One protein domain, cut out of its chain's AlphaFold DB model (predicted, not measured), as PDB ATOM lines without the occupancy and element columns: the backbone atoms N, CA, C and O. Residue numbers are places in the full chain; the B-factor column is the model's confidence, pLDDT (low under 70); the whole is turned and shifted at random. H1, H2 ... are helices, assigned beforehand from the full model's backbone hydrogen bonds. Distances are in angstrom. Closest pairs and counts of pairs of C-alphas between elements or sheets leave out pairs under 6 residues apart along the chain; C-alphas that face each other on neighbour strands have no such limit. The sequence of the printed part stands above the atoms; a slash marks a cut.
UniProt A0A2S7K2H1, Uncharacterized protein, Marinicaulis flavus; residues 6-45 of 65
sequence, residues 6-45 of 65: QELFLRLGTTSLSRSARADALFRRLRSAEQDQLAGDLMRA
ATOM      1  N   GLN A   6     191.331 229.718 262.815       73.94
ATOM      2  CA  GLN A   6     191.742 230.937 263.489       73.94
ATOM      3  C   GLN A   6     193.040 231.505 262.897       73.94
ATOM      4  O   GLN A   6     193.126 232.711 262.673       73.94
ATOM      5  N   GLU A   7     194.007 230.651 262.546       80.06
ATOM      6  CA  GLU A   7     195.221 231.062 261.827       80.06
ATOM      7  C   GLU A   7     194.942 231.557 260.411       80.06
ATOM      8  O   GLU A   7     195.566 232.524 259.973       80.06
ATOM      9  N   LEU A   8     193.999 230.940 259.692       80.12
ATOM     10  CA  LEU A   8     193.596 231.433 258.371       80.12
ATOM     11  C   LEU A   8     193.029 232.851 258.476       80.12
ATOM     12  O   LEU A   8     193.401 233.720 257.687       80.12
ATOM     13  N   PHE A   9     192.192 233.110 259.483       80.50
ATOM     14  CA  PHE A   9     191.661 234.449 259.730       80.50
ATOM     15  C   PHE A   9     192.735 235.458 260.114       80.50
ATOM     16  O   PHE A   9     192.733 236.563 259.580       80.50
ATOM     17  N   LEU A  10     193.691 235.074 260.959       79.50
ATOM     18  CA  LEU A  10     194.829 235.929 261.301       79.50
ATOM     19  C   LEU A  10     195.644 236.333 260.060       79.50
ATOM     20  O   LEU A  10     196.067 237.482 259.963       79.50
ATOM     21  N   ARG A  11     195.819 235.427 259.086       81.12
ATOM     22  CA  ARG A  11     196.535 235.707 257.823       81.12
ATOM     23  C   ARG A  11     195.740 236.576 256.844       81.12
ATOM     24  O   ARG A  11     196.338 237.347 256.102       81.12
ATOM     25  N   LEU A  12     194.414 236.448 256.828       77.38
ATOM     26  CA  LEU A  12     193.507 237.218 255.963       77.38
ATOM     27  C   LEU A  12     193.248 238.649 256.470       77.38
ATOM     28  O   LEU A  12     192.692 239.463 255.731       77.38
ATOM     29  N   GLY A  13     193.655 238.964 257.702       75.69
ATOM     30  CA  GLY A  13     193.456 240.267 258.333       75.69
ATOM     31  C   GLY A  13     192.162 240.352 259.148       75.69
ATOM     32  O   GLY A  13     191.543 239.349 259.498       75.69
ATOM     33  N   THR A  14     191.740 241.568 259.502       73.94
ATOM     34  CA  THR A  14     190.591 241.778 260.395       73.94
ATOM     35  C   THR A  14     189.276 241.351 259.738       73.94
ATOM     36  O   THR A  14     188.677 242.084 258.952       73.94
ATOM     37  N   THR A  15     188.794 240.162 260.084       75.00
ATOM     38  CA  THR A  15     187.458 239.668 259.727       75.00
ATOM     39  C   THR A  15     186.455 239.884 260.853       75.00
ATOM     40  O   THR A  15     186.778 239.708 262.025       75.00
ATOM     41  N   SER A  16     185.204 240.208 260.507       81.88
ATOM     42  CA  SER A  16     184.133 240.336 261.499       81.88
ATOM     43  C   SER A  16     183.892 239.018 262.247       81.88
ATOM     44  O   SER A  16     183.942 237.937 261.654       81.88
ATOM     45  N   LEU A  17     183.537 239.111 263.533       79.25
ATOM     46  CA  LEU A  17     183.254 237.955 264.394       79.25
ATOM     47  C   LEU A  17     182.164 237.032 263.808       79.25
ATOM     48  O   LEU A  17     182.234 235.810 263.887       79.25
ATOM     49  N   SER A  18     181.164 237.617 263.143       79.75
ATOM     50  CA  SER A  18     180.094 236.869 262.471       79.75
ATOM     51  C   SER A  18     180.573 236.082 261.248       79.75
ATOM     52  O   SER A  18     179.971 235.075 260.871       79.75
ATOM     53  N   ARG A  19     181.631 236.543 260.576       80.62
ATOM     54  CA  ARG A  19     182.224 235.851 259.428       80.62
ATOM     55  C   ARG A  19     183.132 234.721 259.905       80.62
ATOM     56  O   ARG A  19     183.060 233.637 259.331       80.62
ATOM     57  N   SER A  20     183.899 234.941 260.974       82.12
ATOM     58  CA  SER A  20     184.751 233.900 261.550       82.12
ATOM     59  C   SER A  20     183.945 232.742 262.132       82.12
ATOM     60  O   SER A  20     184.214 231.592 261.792       82.12
ATOM     61  N   ALA A  21     182.886 233.033 262.891       81.50
ATOM     62  CA  ALA A  21     181.987 232.011 263.429       81.50
ATOM     63  C   ALA A  21     181.316 231.174 262.326       81.50
ATOM     64  O   ALA A  21     181.225 229.950 262.434       81.50
ATOM     65  N   ARG A  22     180.875 231.819 261.234       83.81
ATOM     66  CA  ARG A  22     180.266 231.116 260.094       83.81
ATOM     67  C   ARG A  22     181.249 230.194 259.387       83.81
ATOM     68  O   ARG A  22     180.890 229.059 259.092       83.81
ATOM     69  N   ALA A  23     182.466 230.657 259.115       84.12
ATOM     70  CA  ALA A  23     183.447 229.797 258.468       84.12
ATOM     71  C   ALA A  23     183.850 228.643 259.381       84.12
ATOM     72  O   ALA A  23     183.888 227.509 258.927       84.12
ATOM     73  N   ASP A  24     184.072 228.898 260.669       84.62
ATOM     74  CA  ASP A  24     184.417 227.839 261.610       84.62
ATOM     75  C   ASP A  24     183.320 226.762 261.696       84.62
ATOM     76  O   ASP A  24     183.621 225.569 261.673       84.62
ATOM     77  N   ALA A  25     182.043 227.157 261.664       83.50
ATOM     78  CA  ALA A  25     180.928 226.217 261.550       83.50
ATOM     79  C   ALA A  25     180.972 225.391 260.247       83.50
ATOM     80  O   ALA A  25     180.698 224.189 260.278       83.50
ATOM     81  N   LEU A  26     181.342 225.997 259.112       84.25
ATOM     82  CA  LEU A  26     181.514 225.283 257.840       84.25
ATOM     83  C   LEU A  26     182.687 224.296 257.893       84.25
ATOM     84  O   LEU A  26     182.527 223.148 257.485       84.25
ATOM     85  N   PHE A  27     183.830 224.697 258.450       83.88
ATOM     86  CA  PHE A  27     184.998 223.821 258.587       83.88
ATOM     87  C   PHE A  27     184.766 222.671 259.567       83.88
ATOM     88  O   PHE A  27     185.289 221.578 259.363       83.88
ATOM     89  N   ARG A  28     183.973 222.874 260.628       84.81
ATOM     90  CA  ARG A  28     183.528 221.765 261.487       84.81
ATOM     91  C   ARG A  28     182.674 220.770 260.704       84.81
ATOM     92  O   ARG A  28     182.938 219.580 260.784       84.81
ATOM     93  N   ARG A  29     181.705 221.251 259.914       82.12
ATOM     94  CA  ARG A  29     180.848 220.386 259.083       82.12
ATOM     95  C   ARG A  29     181.645 219.591 258.048       82.12
ATOM     96  O   ARG A  29     181.396 218.403 257.904       82.12
ATOM     97  N   LEU A  30     182.603 220.228 257.373       80.31
ATOM     98  CA  LEU A  30     183.507 219.564 256.426       80.31
ATOM     99  C   LEU A  30     184.313 218.451 257.099       80.31
ATOM    100  O   LEU A  30     184.279 217.320 256.631       80.31
ATOM    101  N   ARG A  31     184.944 218.739 258.247       83.75
ATOM    102  CA  ARG A  31     185.695 217.727 259.007       83.75
ATOM    103  C   ARG A  31     184.820 216.562 259.461       83.75
ATOM    104  O   ARG A  31     185.256 215.422 259.380       83.75
ATOM    105  N   SER A  32     183.598 216.828 259.925       80.69
ATOM    106  CA  SER A  32     182.658 215.762 260.292       80.69
ATOM    107  C   SER A  32     182.270 214.907 259.087       80.69
ATOM    108  O   SER A  32     182.300 213.688 259.185       80.69
ATOM    109  N   ALA A  33     181.987 215.523 257.936       80.06
ATOM    110  CA  ALA A  33     181.658 214.789 256.715       80.06
ATOM    111  C   ALA A  33     182.828 213.916 256.220       80.06
ATOM    112  O   ALA A  33     182.614 212.773 255.826       80.06
ATOM    113  N   GLU A  34     184.064 214.422 256.283       79.00
ATOM    114  CA  GLU A  34     185.272 213.647 255.965       79.00
ATOM    115  C   GLU A  34     185.479 212.481 256.940       79.00
ATOM    116  O   GLU A  34     185.824 211.377 256.521       79.00
ATOM    117  N   GLN A  35     185.241 212.700 258.237       78.62
ATOM    118  CA  GLN A  35     185.308 211.640 259.245       78.62
ATOM    119  C   GLN A  35     184.253 210.556 259.016       78.62
ATOM    120  O   GLN A  35     184.583 209.374 259.090       78.62
ATOM    121  N   ASP A  36     183.017 210.939 258.696       77.56
ATOM    122  CA  ASP A  36     181.936 209.998 258.392       77.56
ATOM    123  C   ASP A  36     182.246 209.186 257.127       77.56
ATOM    124  O   ASP A  36     182.021 207.973 257.087       77.56
ATOM    125  N   GLN A  37     182.824 209.829 256.110       77.06
ATOM    126  CA  GLN A  37     183.264 209.159 254.889       77.06
ATOM    127  C   GLN A  37     184.398 208.162 255.169       77.06
ATOM    128  O   GLN A  37     184.309 207.004 254.758       77.06
ATOM    129  N   LEU A  38     185.417 208.570 255.930       69.00
ATOM    130  CA  LEU A  38     186.512 207.691 256.352       69.00
ATOM    131  C   LEU A  38     186.010 206.510 257.190       69.00
ATOM    132  O   LEU A  38     186.471 205.384 257.001       69.00
ATOM    133  N   ALA A  39     185.058 206.735 258.096       72.19
ATOM    134  CA  ALA A  39     184.443 205.676 258.888       72.19
ATOM    135  C   ALA A  39     183.672 204.682 258.003       72.19
ATOM    136  O   ALA A  39     183.791 203.469 258.188       72.19
ATOM    137  N   GLY A  40     182.935 205.180 257.006       77.38
ATOM    138  CA  GLY A  40     182.254 204.352 256.011       77.38
ATOM    139  C   GLY A  40     183.223 203.488 255.199       77.38
ATOM    140  O   GLY A  40     183.009 202.281 255.058       77.38
ATOM    141  N   ASP A  41     184.324 204.075 254.730       72.81
ATOM    142  CA  ASP A  41     185.349 203.363 253.965       72.81
ATOM    143  C   ASP A  41     186.087 202.320 254.814       72.81
ATOM    144  O   ASP A  41     186.329 201.205 254.349       72.81
ATOM    145  N   LEU A  42     186.374 202.621 256.085       66.75
ATOM    146  CA  LEU A  42     187.002 201.677 257.014       66.75
ATOM    147  C   LEU A  42     186.094 200.475 257.319       66.75
ATOM    148  O   LEU A  42     186.572 199.346 257.427       66.75
ATOM    149  N   MET A  43     184.783 200.702 257.430       68.56
ATOM    150  CA  MET A  43     183.789 199.640 257.624       68.56
ATOM    151  C   MET A  43     183.576 198.799 256.358       68.56
ATOM    152  O   MET A  43     183.190 197.633 256.449       68.56
ATOM    153  N   ARG A  44     183.839 199.374 255.179       64.81
ATOM    154  CA  ARG A  44     183.736 198.695 253.880       64.81
ATOM    155  C   ARG A  44     185.028 197.980 253.474       64.81
ATOM    156  O   ARG A  44     184.978 197.038 252.681       64.81
ATOM    157  N   ALA A  45     186.174 198.397 254.004       58.09
ATOM    158  CA  ALA A  45     187.457 197.778 253.710       58.09
ATOM    159  C   ALA A  45     187.506 196.333 254.255       58.09
ATOM    160  O   ALA A  45     187.244 196.097 255.439       58.09
TER     161      ALA A  45
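Overview. This is residues 6 to 45 of the 65 residues of an uncharacterized protein of Marinicaulis flavus (UniProt A0A2S7K2H1). One long helix, H2, makes the length of a rod, and a short helix, H1, folds back beside its first turns at one end, over a tight link. Most of H2 sticks out as a bare arm, residues 25 to 44. The printed part has 40 residues with two named helices, H1 then H2, no named strand, and is all helix. It is extended, with a radius of gyration of the C-alphas of 14.5 A and spans of 45 by 17 by 8 A.

Arrangement. H2, residues 17 to 44, and H1, residues 6 to 12, are close but not clearly touching, with the C-alphas of Phe 9 and Ser 20 the closest at 7.2 A. They run opposite ways at a steep tilt of 56 degrees. In H1 and H2 every O i to N i+4 pair is within hydrogen-bond range.

Along the chain. H2 is 40.6 A from C-alpha 17 at (183.254, 237.955, 264.394) to C-alpha 44 at (183.736, 198.695, 253.880). H1 is 10.0 A long and begins with C-alpha 6 at (191.742, 230.937, 263.489).

Size, cuts and confidence. The C-alphas of Thr 14 and Ala 45, the two farthest apart, are 44.6 A apart. The printed part has no cut. Mean pLDDT of the printed part is 78.0; residues 38 and 42 to 45 are under 70.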